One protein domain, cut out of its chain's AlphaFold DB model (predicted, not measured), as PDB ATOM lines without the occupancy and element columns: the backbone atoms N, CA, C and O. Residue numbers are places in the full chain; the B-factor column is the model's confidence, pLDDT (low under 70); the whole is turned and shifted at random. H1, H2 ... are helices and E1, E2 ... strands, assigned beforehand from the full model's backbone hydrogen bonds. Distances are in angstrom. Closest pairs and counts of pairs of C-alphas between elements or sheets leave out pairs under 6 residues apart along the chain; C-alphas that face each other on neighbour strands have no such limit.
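Overview. This is residues 442 to 490 of the 710 residues of an uncharacterized protein of Streptococcus canis (UniProt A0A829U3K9). A small antiparallel sheet of three short strands has a short helix, H1, off to one side, and a long loop, residues 447 to 463, that goes out to two tips, one near Lys 451, beyond the last residue of E1, and one near Gln 458, on the side away from H1. The strand E1 is in the middle of the sheet, E3 is beside its first residues and E2 beside its last, and H1 is set off from the sheet. The printed part has 49 residues, with one named helix and three named strands in the order E1, E2, H1, E3; the sheet's order is E2, E1, E3. The class is mixed, helices and strands, with under half of the residues in named elements. The whole is compact, with a radius of gyration of the C-alphas of 10.7 A, and flat, spanning 30 by 29 by 16 A.

Arrangement. Start at E1, residues 442 to 446, the inner strand. Its pairing is staggered: residues 442 to 444 pair with E3, residues 486 to 489, and residues 444 to 446 with E2, residues 464 to 466. E1 and E2 form a hairpin, antiparallel at 138 degrees; find N 445 and O 465 within hydrogen-bond range at 2.9 A, and C-alphas 464 and 446 facing each other at 4.4 A. E1 and E3 are antiparallel at 135 degrees; look for N 444 and O 486 at 2.7 A, and N 442 and O 488 at 2.8 A. E2 and E3 are the edge strands. Between them along the chain comes H1, residues 472 to 479. E2, H1 and E3 make a split strand-helix-strand unit, two strands of one sheet with a helix between them along the chain and E1 between them in the sheet, and its crossover is right-handed. H1 is not on the sheet, but only just, with 4 pairs of C-alphas within 10 A. H1 and E1 are only just apart, their closest C-alphas 8.5 A from each other. In H1 every O i to N i+4 pair is within hydrogen-bond range.

Along the chain. Find C-alpha 442 at (-50.771, 22.198, 43.784); from there E1 runs 13.0 A to Pro 446. E2 goes from Phe 464 to Pro 466, 7.0 A. H1 begins at C-alpha 472, at (-43.223, 19.869, 60.222), and reaches Lys 479 after 10.4 A. E3 runs 10.3 A from Ser 486 to C-alpha 489 at (-50.692, 23.264, 37.745).

Size, cuts and confidence. The two C-alphas farthest apart are those of Lys 459 and Ala 480, 30.7 A, while those of Val 442 and Asp 490, the first and last printed, are 5.9 A apart. The link from E1 to E2, 17 residues, is long; that from E2 to H1 is tight, and that from H1 to E3 is short. The printed part has no cut, its mean pLDDT is 90.5, and no printed residue is under 70.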
ATOM      1  N   VAL A 442     -51.493  22.785  42.652       92.38
ATOM      2  CA  VAL A 442     -50.771  22.198  43.784       92.38
ATOM      3  C   VAL A 442     -49.927  23.280  44.440       92.38
ATOM      4  O   VAL A 442     -49.175  23.987  43.770       92.38
ATOM      5  N   ALA A 443     -50.053  23.417  45.760       93.06
ATOM      6  CA  ALA A 443     -49.180  24.275  46.550       93.06
ATOM      7  C   ALA A 443     -47.779  23.656  46.622       93.06
ATOM      8  O   ALA A 443     -47.630  22.492  46.987       93.06
ATOM      9  N   MET A 444     -46.761  24.445  46.303       93.75
ATOM     10  CA  MET A 444     -45.366  24.043  46.188       93.75
ATOM     11  C   MET A 444     -44.499  24.934  47.073       93.75
ATOM     12  O   MET A 444     -44.697  26.148  47.125       93.75
ATOM     13  N   ILE A 445     -43.509  24.344  47.730       94.62
ATOM     14  CA  ILE A 445     -42.489  25.063  48.498       94.62
ATOM     15  C   ILE A 445     -41.105  24.837  47.881       94.62
ATOM     16  O   ILE A 445     -40.877  23.786  47.271       94.62
ATOM     17  N   PRO A 446     -40.188  25.816  47.974       94.06
ATOM     18  CA  PRO A 446     -38.820  25.634  47.509       94.06
ATOM     19  C   PRO A 446     -38.146  24.512  48.305       94.06
ATOM     20  O   PRO A 446     -38.352  24.387  49.510       94.06
ATOM     21  N   VAL A 447     -37.342  23.696  47.627       93.06
ATOM     22  CA  VAL A 447     -36.472  22.729  48.305       93.06
ATOM     23  C   VAL A 447     -35.224  23.476  48.754       93.06
ATOM     24  O   VAL A 447     -34.554  24.070  47.911       93.06
ATOM     25  N   LEU A 448     -34.942  23.474  50.055       91.00
ATOM     26  CA  LEU A 448     -33.773  24.136  50.633       91.00
ATOM     27  C   LEU A 448     -32.652  23.122  50.891       91.00
ATOM     28  O   LEU A 448     -32.932  21.959  51.177       91.00
ATOM     29  N   ASP A 449     -31.405  23.564  50.751       88.50
ATOM     30  CA  ASP A 449     -30.220  22.839  51.213       88.50
ATOM     31  C   ASP A 449     -29.956  23.087  52.710       88.50
ATOM     32  O   ASP A 449     -30.650  23.875  53.360       88.50
ATOM     33  N   ASP A 450     -28.919  22.448  53.255       85.50
ATOM     34  CA  ASP A 450     -28.537  22.552  54.672       85.50
ATOM     35  C   ASP A 450     -28.123  23.974  55.100       85.50
ATOM     36  O   ASP A 450     -28.030  24.274  56.289       85.50
ATOM     37  N   LYS A 451     -27.884  24.878  54.140       83.31
ATOM     38  CA  LYS A 451     -27.563  26.295  54.369       83.31
ATOM     39  C   LYS A 451     -28.786  27.199  54.190       83.31
ATOM     40  O   LYS A 451     -28.658  28.423  54.233       83.31
ATOM     41  N   GLY A 452     -29.969  26.619  53.976       80.88
ATOM     42  CA  GLY A 452     -31.220  27.340  53.769       80.88
ATOM     43  C   GLY A 452     -31.352  27.984  52.387       80.88
ATOM     44  O   GLY A 452     -32.246  28.811  52.188       80.88
ATOM     45  N   LYS A 453     -30.494  27.638  51.420       86.62
ATOM     46  CA  LYS A 453     -30.553  28.163  50.050       86.62
ATOM     47  C   LYS A 453     -31.382  27.238  49.162       86.62
ATOM     48  O   LYS A 453     -31.367  26.023  49.314       86.62
ATOM     49  N   GLN A 454     -32.119  27.812  48.209       91.62
ATOM     50  CA  GLN A 454     -32.931  27.016  47.292       91.62
ATOM     51  C   GLN A 454     -32.055  26.159  46.367       91.62
ATOM     52  O   GLN A 454     -31.198  26.675  45.647       91.62
ATOM     53  N   VAL A 455     -32.330  24.856  46.351       92.69
ATOM     54  CA  VAL A 455     -31.678  23.873  45.485       92.69
ATOM     55  C   VAL A 455     -32.043  24.149  44.028       92.69
ATOM     56  O   VAL A 455     -33.212  24.348  43.695       92.69
ATOM     57  N   ILE A 456     -31.049  24.110  43.144       91.00
ATOM     58  CA  ILE A 456     -31.212  24.242  41.692       91.00
ATOM     59  C   ILE A 456     -31.019  22.857  41.059       91.00
ATOM     60  O   ILE A 456     -30.168  22.084  41.491       91.00
ATOM     61  N   ASN A 457     -31.843  22.501  40.071       86.50
ATOM     62  CA  ASN A 457     -31.710  21.238  39.346       86.50
ATOM     63  C   ASN A 457     -30.605  21.300  38.271       86.50
ATOM     64  O   ASN A 457     -30.092  22.366  37.947       86.50
ATOM     65  N   GLN A 458     -30.276  20.157  37.663       84.50
ATOM     66  CA  GLN A 458     -29.232  20.052  36.625       84.50
ATOM     67  C   GLN A 458     -29.489  20.923  35.379       84.50
ATOM     68  O   GLN A 458     -28.566  21.204  34.627       84.50
ATOM     69  N   LYS A 459     -30.733  21.373  35.163       80.69
ATOM     70  CA  LYS A 459     -31.132  22.259  34.057       80.69
ATOM     71  C   LYS A 459     -31.118  23.744  34.452       80.69
ATOM     72  O   LYS A 459     -31.714  24.557  33.753       80.69
ATOM     73  N   GLY A 460     -30.529  24.094  35.598       84.31
ATOM     74  CA  GLY A 460     -30.454  25.471  36.090       84.31
ATOM     75  C   GLY A 460     -31.759  26.023  36.677       84.31
ATOM     76  O   GLY A 460     -31.821  27.203  37.009       84.31
ATOM     77  N   ASN A 461     -32.802  25.200  36.843       86.38
ATOM     78  CA  ASN A 461     -34.100  25.655  37.346       86.38
ATOM     79  C   ASN A 461     -34.242  25.428  38.863       86.38
ATOM     80  O   ASN A 461     -33.853  24.360  39.351       86.38
ATOM     81  N   PRO A 462     -34.850  26.361  39.622       91.00
ATOM     82  CA  PRO A 462     -35.094  26.175  41.050       91.00
ATOM     83  C   PRO A 462     -35.995  24.963  41.331       91.00
ATOM     84  O   PRO A 462     -37.026  24.771  40.681       91.00
ATOM     85  N   LYS A 463     -35.619  24.139  42.312       93.00
ATOM     86  CA  LYS A 463     -36.346  22.923  42.695       93.00
ATOM     87  C   LYS A 463     -37.462  23.255  43.688       93.00
ATOM     88  O   LYS A 463     -37.280  24.036  44.625       93.00
ATOM     89  N   PHE A 464     -38.612  22.619  43.487       93.25
ATOM     90  CA  PHE A 464     -39.794  22.727  44.339       93.25
ATOM     91  C   PHE A 464     -40.305  21.336  44.716       93.25
ATOM     92  O   PHE A 464     -40.118  20.383  43.957       93.25
ATOM     93  N   LYS A 465     -40.984  21.234  45.860       93.00
ATOM     94  CA  LYS A 465     -41.740  20.044  46.273       93.00
ATOM     95  C   LYS A 465     -43.160  20.424  46.710       93.00
ATOM     96  O   LYS A 465     -43.354  21.552  47.175       93.00
ATOM     97  N   PRO A 466     -44.153  19.530  46.574       94.12
ATOM     98  CA  PRO A 466     -45.499  19.778  47.073       94.12
ATOM     99  C   PRO A 466     -45.502  20.093  48.570       94.12
ATOM    100  O   PRO A 466     -44.831  19.428  49.355       94.12
ATOM    101  N   LEU A 467     -46.315  21.061  48.990       93.50
ATOM    102  CA  LEU A 467     -46.512  21.406  50.401       93.50
ATOM    103  C   LEU A 467     -47.054  20.216  51.212       93.50
ATOM    104  O   LEU A 467     -46.807  20.109  52.412       93.50
ATOM    105  N   SER A 468     -47.765  19.289  50.564       92.81
ATOM    106  CA  SER A 468     -48.189  18.027  51.180       92.81
ATOM    107  C   SER A 468     -47.007  17.166  51.641       92.81
ATOM    108  O   SER A 468     -47.138  16.458  52.636       92.81
ATOM    109  N   GLN A 469     -45.853  17.283  50.976       94.12
ATOM    110  CA  GLN A 469     -44.597  16.595  51.292       94.12
ATOM    111  C   GLN A 469     -43.655  17.442  52.171       94.12
ATOM    112  O   GLN A 469     -42.496  17.078  52.368       94.12
ATOM    113  N   ALA A 470     -44.118  18.590  52.676       92.56
ATOM    114  CA  ALA A 470     -43.323  19.441  53.554       92.56
ATOM    115  C   ALA A 470     -43.163  18.825  54.952       92.56
ATOM    116  O   ALA A 470     -44.125  18.270  55.506       92.56
ATOM    117  N   THR A 471     -41.976  18.987  55.538       92.94
ATOM    118  CA  THR A 471     -41.693  18.578  56.920       92.94
ATOM    119  C   THR A 471     -42.463  19.459  57.917       92.94
ATOM    120  O   THR A 471     -42.965  20.532  57.549       92.94
ATOM    121  N   PRO A 472     -42.610  19.037  59.185       94.56
ATOM    122  CA  PRO A 472     -43.223  19.869  60.222       94.56
ATOM    123  C   PRO A 472     -42.562  21.251  60.366       94.56
ATOM    124  O   PRO A 472     -43.265  22.255  60.493       94.56
ATOM    125  N   GLU A 473     -41.234  21.322  60.268       90.56
ATOM    126  CA  GLU A 473     -40.448  22.558  60.361       90.56
ATOM    127  C   GLU A 473     -40.745  23.483  59.178       90.56
ATOM    128  O   GLU A 473     -41.024  24.667  59.357       90.56
ATOM    129  N   GLU A 474     -40.773  22.946  57.957       92.19
ATOM    130  CA  GLU A 474     -41.114  23.713  56.756       92.19
ATOM    131  C   GLU A 474     -42.554  24.232  56.805       92.19
ATOM    132  O   GLU A 474     -42.813  25.384  56.455       92.19
ATOM    133  N   LYS A 475     -43.503  23.423  57.300       92.50
ATOM    134  CA  LYS A 475     -44.889  23.865  57.531       92.50
ATOM    135  C   LYS A 475     -44.951  24.991  58.564       92.50
ATOM    136  O   LYS A 475     -45.731  25.930  58.386       92.50
ATOM    137  N   ALA A 476     -44.120  24.941  59.607       92.44
ATOM    138  CA  ALA A 476     -43.996  26.026  60.576       92.44
ATOM    139  C   ALA A 476     -43.408  27.299  59.936       92.44
ATOM    140  O   ALA A 476     -43.936  28.388  60.167       92.44
ATOM    141  N   LEU A 477     -42.398  27.178  59.068       91.62
ATOM    142  CA  LEU A 477     -41.827  28.308  58.320       91.62
ATOM    143  C   LEU A 477     -42.831  28.934  57.342       91.62
ATOM    144  O   LEU A 477     -42.900  30.161  57.244       91.62
ATOM    145  N   VAL A 478     -43.649  28.123  56.667       91.62
ATOM    146  CA  VAL A 478     -44.771  28.603  55.839       91.62
ATOM    147  C   VAL A 478     -45.782  29.363  56.695       91.62
ATOM    148  O   VAL A 478     -46.183  30.470  56.336       91.62
ATOM    149  N   LYS A 479     -46.168  28.812  57.855       91.81
ATOM    150  CA  LYS A 479     -47.097  29.467  58.789       91.81
ATOM    151  C   LYS A 479     -46.543  30.799  59.309       91.81
ATOM    152  O   LYS A 479     -47.300  31.752  59.456       91.81
ATOM    153  N   ALA A 480     -45.231  30.873  59.531       92.25
ATOM    154  CA  ALA A 480     -44.515  32.086  59.917       92.25
ATOM    155  C   ALA A 480     -44.213  33.039  58.739       92.25
ATOM    156  O   ALA A 480     -43.529  34.037  58.943       92.25
ATOM    157  N   GLN A 481     -44.679  32.737  57.517       89.25
ATOM    158  CA  GLN A 481     -44.415  33.497  56.282       89.25
ATOM    159  C   GLN A 481     -42.925  33.647  55.918       89.25
ATOM    160  O   GLN A 481     -42.566  34.475  55.084       89.25
ATOM    161  N   LYS A 482     -42.055  32.809  56.493       88.88
ATOM    162  CA  LYS A 482     -40.617  32.753  56.185       88.88
ATOM    163  C   LYS A 482     -40.307  31.896  54.956       88.88
ATOM    164  O   LYS A 482     -39.201  31.961  54.432       88.88
ATOM    165  N   LEU A 483     -41.276  31.105  54.489       89.88
ATOM    166  CA  LEU A 483     -41.162  30.280  53.289       89.88
ATOM    167  C   LEU A 483     -42.288  30.610  52.304       89.88
ATOM    168  O   LEU A 483     -43.470  30.515  52.639       89.88
ATOM    169  N   LYS A 484     -41.925  30.993  51.074       90.38
ATOM    170  CA  LYS A 484     -42.890  31.358  50.028       90.38
ATOM    171  C   LYS A 484     -43.550  30.108  49.444       90.38
ATOM    172  O   LYS A 484     -42.866  29.225  48.932       90.38
ATOM    173  N   VAL A 485     -44.881  30.080  49.455       92.62
ATOM    174  CA  VAL A 485     -45.676  29.052  48.772       92.62
ATOM    175  C   VAL A 485     -45.991  29.515  47.351       92.62
ATOM    176  O   VAL A 485     -46.615  30.557  47.145       92.62
ATOM    177  N   SER A 486     -45.568  28.725  46.371       91.38
ATOM    178  CA  SER A 486     -45.927  28.864  44.957       91.38
ATOM    179  C   SER A 486     -47.066  27.903  44.612       91.38
ATOM    180  O   SER A 486     -47.318  26.958  45.348       91.38
ATOM    181  N   HIS A 487     -47.765  28.122  43.500       91.62
ATOM    182  CA  HIS A 487     -48.812  27.207  43.037       91.62
ATOM    183  C   HIS A 487     -48.540  26.821  41.592       91.62
ATOM    184  O   HIS A 487     -48.488  27.701  40.733       91.62
ATOM    185  N   PHE A 488     -48.373  25.528  41.330       88.44
ATOM    186  CA  PHE A 488     -48.162  24.997  39.982       88.44
ATOM    187  C   PHE A 488     -49.363  24.163  39.559       88.44
ATOM    188  O   PHE A 488     -50.042  23.583  40.404       88.44
ATOM    189  N   GLN A 489     -49.647  24.137  38.259       88.19
ATOM    190  CA  GLN A 489     -50.692  23.264  37.745       88.19
ATOM    191  C   GLN A 489     -50.242  21.807  37.884       88.19
ATOM    192  O   GLN A 489     -49.119  21.470  37.512       88.19
ATOM    193  N   ASP A 490     -51.122  20.977  38.435       88.19
ATOM    194  CA  ASP A 490     -50.930  19.538  38.552       88.19
ATOM    195  C   ASP A 490     -50.848  18.902  37.162       88.19
ATOM    196  O   ASP A 490     -51.486  19.370  36.209       88.19
TER     197      ASP A 490